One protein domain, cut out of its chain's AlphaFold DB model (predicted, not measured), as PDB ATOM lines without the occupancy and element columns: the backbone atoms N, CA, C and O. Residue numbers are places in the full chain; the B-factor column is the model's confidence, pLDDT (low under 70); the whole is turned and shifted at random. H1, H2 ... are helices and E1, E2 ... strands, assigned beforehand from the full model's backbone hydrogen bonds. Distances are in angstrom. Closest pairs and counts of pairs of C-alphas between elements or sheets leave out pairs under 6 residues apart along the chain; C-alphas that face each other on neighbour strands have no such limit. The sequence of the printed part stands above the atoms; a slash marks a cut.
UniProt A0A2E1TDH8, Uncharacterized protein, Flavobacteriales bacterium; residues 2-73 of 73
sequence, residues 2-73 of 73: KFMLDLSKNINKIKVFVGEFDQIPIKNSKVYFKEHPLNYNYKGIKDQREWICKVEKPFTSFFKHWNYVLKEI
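This is residues 2 to 73 of the 73 residues of an uncharacterized protein of Flavobacteriales bacterium (UniProt A0A2E1TDH8). Little regular structure is present: a drawn-out chain has a small two-stranded sheet, E1 and E2, with helix H2 far off at one end of its length and short helix H1 toward the other. The 72 printed residues run H1, E1, E2, H2; the strands are parallel and the class is mixed, with 24 residues in named elements. The whole is extended, with a radius of gyration of the C-alphas of 18.6 A and spans of 46 by 27 by 19 A.

E1 is residues 32 to 34 and E2 residues 45 to 47. H2, residues 62 to 72, measures 15.5 A and ends at C-alpha 72 (-29.775, -21.746, -59.612). H1, residues 2 to 8, measures 10.0 A from C-alpha 2 (-21.720, -44.657, -28.268).

E1 and E2 are parallel at 33 degrees, with N 47 and O 33 within hydrogen-bond range at 2.8 A. H1 and H2 are apart. Every O i to N i+4 pair is within range in H1, 6 of 7 in H2.

The farthest C-alphas, Lys 13 and Thr 60, are 48.2 A apart. Residues 9 to 15 stand free. The links H1 to E1 and E2 to H2 are long. The printed part has no cut; residue 55 is under pLDDT 70.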
ATOM      1  N   LYS A   2     -22.307 -43.379 -27.809       90.75
ATOM      2  CA  LYS A   2     -21.720 -44.657 -28.268       90.75
ATOM      3  C   LYS A   2     -21.320 -44.672 -29.753       90.75
ATOM      4  O   LYS A   2     -20.181 -44.987 -30.059       90.75
ATOM      5  N   PHE A   3     -22.202 -44.190 -30.630       92.75
ATOM      6  CA  PHE A   3     -21.926 -44.049 -32.065       92.75
ATOM      7  C   PHE A   3     -20.628 -43.275 -32.374       92.75
ATOM      8  O   PHE A   3     -19.779 -43.759 -33.114       92.75
ATOM      9  N   MET A   4     -20.443 -42.094 -31.771       90.62
ATOM     10  CA  MET A   4     -19.266 -41.246 -32.022       90.62
ATOM     11  C   MET A   4     -17.970 -41.879 -31.494       90.62
ATOM     12  O   MET A   4     -16.928 -41.774 -32.136       90.62
ATOM     13  N   LEU A   5     -18.034 -42.560 -30.345       91.62
ATOM     14  CA  LEU A   5     -16.881 -43.251 -29.761       91.62
ATOM     15  C   LEU A   5     -16.475 -44.481 -30.581       91.62
ATOM     16  O   LEU A   5     -15.285 -44.692 -30.802       91.62
ATOM     17  N   ASP A   6     -17.430 -45.268 -31.073       94.38
ATOM     18  CA  ASP A   6     -17.119 -46.415 -31.931       94.38
ATOM     19  C   ASP A   6     -16.511 -45.976 -33.270       94.38
ATOM     20  O   ASP A   6     -15.554 -46.593 -33.731       94.38
ATOM     21  N   LEU A   7     -16.974 -44.860 -33.842       92.44
ATOM     22  CA  LEU A   7     -16.398 -44.295 -35.065       92.44
ATOM     23  C   LEU A   7     -14.962 -43.792 -34.854       92.44
ATOM     24  O   LEU A   7     -14.119 -43.937 -35.739       92.44
ATOM     25  N   SER A   8     -14.662 -43.259 -33.663       92.50
ATOM     26  CA  SER A   8     -13.326 -42.759 -33.313       92.50
ATOM     27  C   SER A   8     -12.239 -43.837 -33.407       92.50
ATOM     28  O   SER A   8     -11.110 -43.533 -33.786       92.50
ATOM     29  N   LYS A   9     -12.584 -45.110 -33.161       92.56
ATOM     30  CA  LYS A   9     -11.653 -46.252 -33.222       92.56
ATOM     31  C   LYS A   9     -11.023 -46.444 -34.604       92.56
ATOM     32  O   LYS A   9      -9.940 -47.010 -34.696       92.56
ATOM     33  N   ASN A  10     -11.666 -45.945 -35.660       95.56
ATOM     34  CA  ASN A  10     -11.154 -46.020 -37.028       95.56
ATOM     35  C   ASN A  10     -10.122 -44.922 -37.352       95.56
ATOM     36  O   ASN A  10      -9.491 -44.967 -38.405       95.56
ATOM     37  N   ILE A  11      -9.945 -43.925 -36.478       93.62
ATOM     38  CA  ILE A  11      -9.063 -42.777 -36.707       93.62
ATOM     39  C   ILE A  11      -7.788 -42.959 -35.886       93.62
ATOM     40  O   ILE A  11      -7.772 -42.798 -34.664       93.62
ATOM     41  N   ASN A  12      -6.686 -43.274 -36.570       92.44
ATOM     42  CA  ASN A  12      -5.399 -43.471 -35.912       92.44
ATOM     43  C   ASN A  12      -4.969 -42.200 -35.151       92.44
ATOM     44  O   ASN A  12      -4.992 -41.100 -35.701       92.44
ATOM     45  N   LYS A  13      -4.532 -42.368 -33.896       90.19
ATOM     46  CA  LYS A  13      -4.077 -41.295 -32.985       90.19
ATOM     47  C   LYS A  13      -5.146 -40.261 -32.596       90.19
ATOM     48  O   LYS A  13      -4.781 -39.165 -32.159       90.19
ATOM     49  N   ILE A  14      -6.438 -40.581 -32.710       90.62
ATOM     50  CA  ILE A  14      -7.489 -39.707 -32.175       90.62
ATOM     51  C   ILE A  14      -7.333 -39.534 -30.658       90.62
ATOM     52  O   ILE A  14      -6.989 -40.470 -29.935       90.62
ATOM     53  N   LYS A  15      -7.577 -38.317 -30.169       88.38
ATOM     54  CA  LYS A  15      -7.571 -37.991 -28.741       88.38
ATOM     55  C   LYS A  15      -8.968 -37.551 -28.340       88.38
ATOM     56  O   LYS A  15      -9.535 -36.665 -28.972       88.38
ATOM     57  N   VAL A  16      -9.500 -38.166 -27.292       88.50
ATOM     58  CA  VAL A  16     -10.778 -37.777 -26.694       88.50
ATOM     59  C   VAL A  16     -10.477 -36.912 -25.478       88.50
ATOM     60  O   VAL A  16      -9.663 -37.284 -24.637       88.50
ATOM     61  N   PHE A  17     -11.116 -35.752 -25.407       89.69
ATOM     62  CA  PHE A  17     -11.005 -34.811 -24.298       89.69
ATOM     63  C   PHE A  17     -12.400 -34.543 -23.737       89.69
ATOM     64  O   PHE A  17     -13.363 -34.452 -24.499       89.69
ATOM     65  N   VAL A  18     -12.505 -34.434 -22.414       90.50
ATOM     66  CA  VAL A  18     -13.745 -34.118 -21.700       90.50
ATOM     67  C   VAL A  18     -13.444 -32.947 -20.775       90.50
ATOM     68  O   VAL A  18     -12.586 -33.062 -19.905       90.50
ATOM     69  N   GLY A  19     -14.126 -31.828 -20.989       89.62
ATOM     70  CA  GLY A  19     -13.908 -30.583 -20.265       89.62
ATOM     71  C   GLY A  19     -14.573 -29.414 -20.981       89.62
ATOM     72  O   GLY A  19     -15.266 -29.597 -21.987       89.62
ATOM     73  N   GLU A  20     -14.355 -28.213 -20.465       89.00
ATOM     74  CA  GLU A  20     -14.827 -26.985 -21.098       89.00
ATOM     75  C   GLU A  20     -13.972 -26.615 -22.316       89.00
ATOM     76  O   GLU A  20     -12.817 -27.024 -22.444       89.00
ATOM     77  N   PHE A  21     -14.528 -25.800 -23.215       85.75
ATOM     78  CA  PHE A  21     -13.825 -25.376 -24.428       85.75
ATOM     79  C   PHE A  21     -12.515 -24.631 -24.116       85.75
ATOM     80  O   PHE A  21     -11.490 -24.898 -24.739       85.75
ATOM     81  N   ASP A  22     -12.527 -23.750 -23.113       85.44
ATOM     82  CA  ASP A  22     -11.339 -22.998 -22.685       85.44
ATOM     83  C   ASP A  22     -10.264 -23.889 -22.026       85.44
ATOM     84  O   ASP A  22      -9.113 -23.478 -21.905       85.44
ATOM     85  N   GLN A  23     -10.606 -25.124 -21.634       88.94
ATOM     86  CA  GLN A  23      -9.670 -26.097 -21.060       88.94
ATOM     87  C   GLN A  23      -9.002 -26.985 -22.115       88.94
ATOM     88  O   GLN A  23      -8.132 -27.793 -21.777       88.94
ATOM     89  N   ILE A  24      -9.405 -26.881 -23.387       86.94
ATOM     90  CA  ILE A  24      -8.807 -27.680 -24.454       86.94
ATOM     91  C   ILE A  24      -7.314 -27.318 -24.531       86.94
ATOM     92  O   ILE A  24      -6.978 -26.140 -24.670       86.94
ATOM     93  N   PRO A  25      -6.394 -28.302 -24.480       80.75
ATOM     94  CA  PRO A  25      -4.960 -28.060 -24.591       80.75
ATOM     95  C   PRO A  25      -4.596 -27.744 -26.048       80.75
ATOM     96  O   PRO A  25      -4.036 -28.563 -26.783       80.75
ATOM     97  N   ILE A  26      -4.952 -26.537 -26.473       79.19
ATOM     98  CA  ILE A  26      -4.618 -25.968 -27.769       79.19
ATOM     99  C   ILE A  26      -3.163 -25.505 -27.634       79.19
ATOM    100  O   ILE A  26      -2.874 -24.505 -26.984       79.19
ATOM    101  N   LYS A  27      -2.208 -26.258 -28.194       74.00
ATOM    102  CA  LYS A  27      -0.833 -25.748 -28.404       74.00
ATOM    103  C   LYS A  27      -0.878 -24.567 -29.399       74.00
ATOM    104  O   LYS A  27      -1.947 -24.044 -29.677       74.00
ATOM    105  N   ASN A  28       0.227 -24.170 -30.036       78.56
ATOM    106  CA  ASN A  28       0.225 -23.207 -31.163       78.56
ATOM    107  C   ASN A  28      -0.564 -23.689 -32.420       78.56
ATOM    108  O   ASN A  28      -0.254 -23.324 -33.551       78.56
ATOM    109  N   SER A  29      -1.554 -24.562 -32.247       83.00
ATOM    110  CA  SER A  29      -2.456 -25.087 -33.255       83.00
ATOM    111  C   SER A  29      -3.627 -24.133 -33.469       83.00
ATOM    112  O   SER A  29      -4.166 -23.549 -32.532       83.00
ATOM    113  N   LYS A  30      -4.062 -24.013 -34.721       86.31
ATOM    114  CA  LYS A  30      -5.278 -23.279 -35.072       86.31
ATOM    115  C   LYS A  30      -6.498 -24.143 -34.756       86.31
ATOM    116  O   LYS A  30      -6.535 -25.313 -35.132       86.31
ATOM    117  N   VAL A  31      -7.490 -23.561 -34.090       88.50
ATOM    118  CA  VAL A  31      -8.787 -24.207 -33.853       88.50
ATOM    119  C   VAL A  31      -9.715 -23.864 -35.004       88.50
ATOM    120  O   VAL A  31      -9.881 -22.689 -35.319       88.50
ATOM    121  N   TYR A  32     -10.325 -24.883 -35.599       90.12
ATOM    122  CA  TYR A  32     -11.348 -24.736 -36.629       90.12
ATOM    123  C   TYR A  32     -12.663 -25.303 -36.113       90.12
ATOM    124  O   TYR A  32     -12.687 -26.400 -35.552       90.12
ATOM    125  N   PHE A  33     -13.757 -24.574 -36.305       90.00
ATOM    126  CA  PHE A  33     -15.089 -25.047 -35.940       90.00
ATOM    127  C   PHE A  33     -16.130 -24.575 -36.947       90.00
ATOM    128  O   PHE A  33     -16.049 -23.466 -37.464       90.00
ATOM    129  N   LYS A  34     -17.132 -25.417 -37.207       90.75
ATOM    130  CA  LYS A  34     -18.241 -25.062 -38.095       90.75
ATOM    131  C   LYS A  34     -19.201 -24.099 -37.420       90.75
ATOM    132  O   LYS A  34     -19.443 -24.171 -36.208       90.75
ATOM    133  N   GLU A  35     -19.815 -23.252 -38.232       90.19
ATOM    134  CA  GLU A  35     -20.937 -22.434 -37.811       90.19
ATOM    135  C   GLU A  35     -22.084 -23.285 -37.249       90.19
ATOM    136  O   GLU A  35     -22.722 -24.084 -37.946       90.19
ATOM    137  N   HIS A  36     -22.389 -23.055 -35.974       88.12
ATOM    138  CA  HIS A  36     -23.523 -23.657 -35.296       88.12
ATOM    139  C   HIS A  36     -24.123 -22.648 -34.306       88.12
ATOM    140  O   HIS A  36     -23.349 -21.967 -33.630       88.12
ATOM    141  N   PRO A  37     -25.461 -22.567 -34.163       89.50
ATOM    142  CA  PRO A  37     -26.103 -21.652 -33.213       89.50
ATOM    143  C   PRO A  37     -25.605 -21.804 -31.768       89.50
ATOM    144  O   PRO A  37     -25.555 -20.835 -31.024       89.50
ATOM    145  N   LEU A  38     -25.185 -23.015 -31.385       88.81
ATOM    146  CA  LEU A  38     -24.670 -23.309 -30.041       88.81
ATOM    147  C   LEU A  38     -23.181 -22.967 -29.842       88.81
ATOM    148  O   LEU A  38     -22.713 -22.976 -28.711       88.81
ATOM    149  N   ASN A  39     -22.432 -22.646 -30.903       89.81
ATOM    150  CA  ASN A  39     -20.979 -22.418 -30.840       89.81
ATOM    151  C   ASN A  39     -20.617 -20.928 -30.669       89.81
ATOM    152  O   ASN A  39     -19.535 -20.504 -31.067       89.81
ATOM    153  N   TYR A  40     -21.520 -20.112 -30.120       85.06
ATOM    154  CA  TYR A  40     -21.362 -18.653 -30.042       85.06
ATOM    155  C   TYR A  40     -20.151 -18.207 -29.201       85.06
ATOM    156  O   TYR A  40     -19.565 -17.168 -29.487       85.06
ATOM    157  N   ASN A  41     -19.735 -19.020 -28.225       88.31
ATOM    158  CA  ASN A  41     -18.594 -18.745 -27.345       88.31
ATOM    159  C   ASN A  41     -17.278 -19.419 -27.778       88.31
ATOM    160  O   ASN A  41     -16.285 -19.341 -27.054       88.31
ATOM    161  N   TYR A  42     -17.239 -20.117 -28.918       89.50
ATOM    162  CA  TYR A  42     -16.025 -20.816 -29.349       89.50
ATOM    163  C   TYR A  42     -15.000 -19.832 -29.919       89.50
ATOM    164  O   TYR A  42     -15.328 -18.950 -30.711       89.50
ATOM    165  N   LYS A  43     -13.733 -20.009 -29.536       86.81
ATOM    166  CA  LYS A  43     -12.608 -19.175 -29.980       86.81
ATOM    167  C   LYS A  43     -11.800 -19.922 -31.040       86.81
ATOM    168  O   LYS A  43     -11.333 -21.033 -30.797       86.81
ATOM    169  N   GLY A  44     -11.627 -19.321 -32.215       88.81
ATOM    170  CA  GLY A  44     -10.898 -19.930 -33.330       88.81
ATOM    171  C   GLY A  44     -11.373 -19.441 -34.694       88.81
ATOM    172  O   GLY A  44     -12.092 -18.451 -34.805       88.81
ATOM    173  N   ILE A  45     -10.973 -20.160 -35.738       90.31
ATOM    174  CA  ILE A  45     -11.386 -19.911 -37.115       90.31
ATOM    175  C   ILE A  45     -12.743 -20.583 -37.328       90.31
ATOM    176  O   ILE A  45     -12.856 -21.810 -37.356       90.31
ATOM    177  N   LYS A  46     -13.778 -19.754 -37.461       92.38
ATOM    178  CA  LYS A  46     -15.129 -20.203 -37.776       92.38
ATOM    179  C   LYS A  46     -15.232 -20.486 -39.271       92.38
ATOM    180  O   LYS A  46     -15.103 -19.576 -40.084       92.38
ATOM    181  N   ASP A  47     -15.497 -21.736 -39.604       91.81
ATOM    182  CA  ASP A  47     -15.843 -22.156 -40.951       91.81
ATOM    183  C   ASP A  47     -17.322 -21.843 -41.200       91.81
ATOM    184  O   ASP A  47     -18.205 -22.292 -40.451       91.81
ATOM    185  N   GLN A  48     -17.586 -20.991 -42.191       88.69
ATOM    186  CA  GLN A  48     -18.947 -20.580 -42.518       88.69
ATOM    187  C   GLN A  48     -19.727 -21.771 -43.064       88.69
ATOM    188  O   GLN A  48     -19.187 -22.658 -43.720       88.69
ATOM    189  N   ARG A  49     -21.031 -21.801 -42.784       85.06
ATOM    190  CA  ARG A  49     -21.886 -22.830 -43.366       85.06
ATOM    191  C   ARG A  49     -21.947 -22.627 -44.876       85.06
ATOM    192  O   ARG A  49     -22.392 -21.578 -45.333       85.06
ATOM    193  N   GLU A  50     -21.566 -23.653 -45.626       84.38
ATOM    194  CA  GLU A  50     -21.854 -23.717 -47.054       84.38
ATOM    195  C   GLU A  50     -23.363 -23.875 -47.245       84.38
ATOM    196  O   GLU A  50     -23.977 -24.852 -46.808       84.38
ATOM    197  N   TRP A  51     -23.969 -22.867 -47.859       82.56
ATOM    198  CA  TRP A  51     -25.364 -22.909 -48.259       82.56
ATOM    199  C   TRP A  51     -25.442 -23.399 -49.699       82.56
ATOM    200  O   TRP A  51     -24.674 -22.948 -50.544       82.56
ATOM    201  N   ILE A  52     -26.395 -24.289 -49.979       81.94
ATOM    202  CA  ILE A  52     -26.641 -24.813 -51.334       81.94
ATOM    203  C   ILE A  52     -27.008 -23.671 -52.300       81.94
ATOM    204  O   ILE A  52     -26.702 -23.726 -53.482       81.94
ATOM    205  N   CYS A  53     -27.662 -22.628 -51.789       80.94
ATOM    206  CA  CYS A  53     -28.107 -21.456 -52.532       80.94
ATOM    207  C   CYS A  53     -28.223 -20.274 -51.555       80.94
ATOM    208  O   CYS A  53     -28.530 -20.464 -50.370       80.94
ATOM    209  N   LYS A  54     -27.973 -19.047 -52.030       76.81
ATOM    210  CA  LYS A  54     -28.221 -17.834 -51.242       76.81
ATOM    211  C   LYS A  54     -29.716 -17.536 -51.282       76.81
ATOM    212  O   LYS A  54     -30.268 -17.214 -52.324       76.81
ATOM    213  N   VAL A  55     -30.386 -17.637 -50.137       69.69
ATOM    214  CA  VAL A  55     -31.814 -17.309 -50.054       69.69
ATOM    215  C   VAL A  55     -31.980 -15.791 -50.164       69.69
ATOM    216  O   VAL A  55     -31.868 -15.080 -49.171       69.69
ATOM    217  N   GLU A  56     -32.241 -15.292 -51.370       71.50
ATOM    218  CA  GLU A  56     -32.446 -13.855 -51.615       71.50
ATOM    219  C   GLU A  56     -33.828 -13.364 -51.161       71.50
ATOM    220  O   GLU A  56     -34.025 -12.176 -50.909       71.50
ATOM    221  N   LYS A  57     -34.805 -14.274 -51.040       79.69
ATOM    222  CA  LYS A  57     -36.191 -13.943 -50.688       79.69
ATOM    223  C   LYS A  57     -36.863 -15.018 -49.834       79.69
ATOM    224  O   LYS A  57     -36.571 -16.205 -49.995       79.69
ATOM    225  N   PRO A  58     -37.807 -14.635 -48.958       81.31
ATOM    226  CA  PRO A  58     -38.603 -15.596 -48.209       81.31
ATOM    227  C   PRO A  58     -39.525 -16.386 -49.149       81.31
ATOM    228  O   PRO A  58     -40.210 -15.821 -50.004       81.31
ATOM    229  N   PHE A  59     -39.572 -17.708 -48.972       86.62
ATOM    230  CA  PHE A  59     -40.483 -18.591 -49.700       86.62
ATOM    231  C   PHE A  59     -41.639 -19.018 -48.798       86.62
ATOM    232  O   PHE A  59     -41.439 -19.438 -47.664       86.62
ATOM    233  N   THR A  60     -42.859 -18.971 -49.331       89.31
ATOM    234  CA  THR A  60     -44.080 -19.380 -48.613       89.31
ATOM    235  C   THR A  60     -44.306 -20.894 -48.588       89.31
ATOM    236  O   THR A  60     -45.228 -21.368 -47.935       89.31
ATOM    237  N   SER A  61     -43.501 -21.671 -49.317       90.56
ATOM    238  CA  SER A  61     -43.596 -23.132 -49.387       90.56
ATOM    239  C   SER A  61     -42.236 -23.748 -49.707       90.56
ATOM    240  O   SER A  61     -41.493 -23.211 -50.535       90.56
ATOM    241  N   PHE A  62     -41.954 -24.911 -49.111       88.38
ATOM    242  CA  PHE A  62     -40.744 -25.693 -49.370       88.38
ATOM    243  C   PHE A  62     -40.574 -26.036 -50.856       88.38
ATOM    244  O   PHE A  62     -39.500 -25.821 -51.402       88.38
ATOM    245  N   PHE A  63     -41.626 -26.482 -51.555       90.94
ATOM    246  CA  PHE A  63     -41.511 -26.851 -52.974       90.94
ATOM    247  C   PHE A  63     -41.158 -25.661 -53.870       90.94
ATOM    248  O   PHE A  63     -40.388 -25.804 -54.814       90.94
ATOM    249  N   LYS A  64     -41.678 -24.465 -53.562       88.12
ATOM    250  CA  LYS A  64     -41.316 -23.239 -54.294       88.12
ATOM    251  C   LYS A  64     -39.847 -22.882 -54.085       88.12
ATOM    252  O   LYS A  64     -39.191 -22.487 -55.042       88.12
ATOM    253  N   HIS A  65     -39.354 -23.031 -52.856       88.69
ATOM    254  CA  HIS A  65     -37.938 -22.859 -52.545       88.69
ATOM    255  C   HIS A  65     -37.081 -23.896 -53.279       88.69
ATOM    256  O   HIS A  65     -36.149 -23.527 -53.979       88.69
ATOM    257  N   TRP A  66     -37.435 -25.178 -53.200       89.06
ATOM    258  CA  TRP A  66     -36.667 -26.251 -53.829       89.06
ATOM    259  C   TRP A  66     -36.601 -26.111 -55.355       89.06
ATOM    260  O   TRP A  66     -35.523 -26.173 -55.934       89.06
ATOM    261  N   ASN A  67     -37.728 -25.809 -56.006       89.88
ATOM    262  CA  ASN A  67     -37.767 -25.543 -57.448       89.88
ATOM    263  C   ASN A  67     -36.973 -24.291 -57.853       89.88
ATOM    264  O   ASN A  67     -36.581 -24.177 -59.010       89.88
ATOM    265  N   TYR A  68     -36.790 -23.330 -56.944       87.62
ATOM    266  CA  TYR A  68     -35.926 -22.175 -57.168       87.62
ATOM    267  C   TYR A  68     -34.451 -22.569 -57.069       87.62
ATOM    268  O   TYR A  68     -33.698 -22.291 -57.992       87.62
ATOM    269  N   VAL A  69     -34.069 -23.283 -56.007       88.25
ATOM    270  CA  VAL A  69     -32.697 -23.778 -55.811       88.25
ATOM    271  C   VAL A  69     -32.257 -24.643 -56.992       88.25
ATOM    272  O   VAL A  69     -31.180 -24.431 -57.529       88.25
ATOM    273  N   LEU A  70     -33.117 -25.550 -57.466       88.38
ATOM    274  CA  LEU A  70     -32.843 -26.384 -58.642       88.38
ATOM    275  C   LEU A  70     -32.622 -25.598 -59.943       88.38
ATOM    276  O   LEU A  70     -32.096 -26.166 -60.888       88.38
ATOM    277  N   LYS A  71     -33.073 -24.341 -60.028       85.62
ATOM    278  CA  LYS A  71     -32.827 -23.473 -61.191       85.62
ATOM    279  C   LYS A  71     -31.539 -22.663 -61.074       85.62
ATOM    280  O   LYS A  71     -31.088 -22.139 -62.085       85.62
ATOM    281  N   GLU A  72     -31.020 -22.483 -59.863       79.06
ATOM    282  CA  GLU A  72     -29.775 -21.746 -59.612       79.06
ATOM    283  C   GLU A  72     -28.530 -22.641 -59.593       79.06
ATOM    284  O   GLU A  72     -27.418 -22.120 -59.655       79.06
ATOM    285  N   ILE A  73     -28.720 -23.961 -59.500       71.88
ATOM    286  CA  ILE A  73     -27.686 -24.989 -59.690       71.88
ATOM    287  C   ILE A  73     -27.553 -25.289 -61.182       71.88
ATOM    288  O   ILE A  73     -26.396 -25.385 -61.652       71.88
TER     289      ILE A  73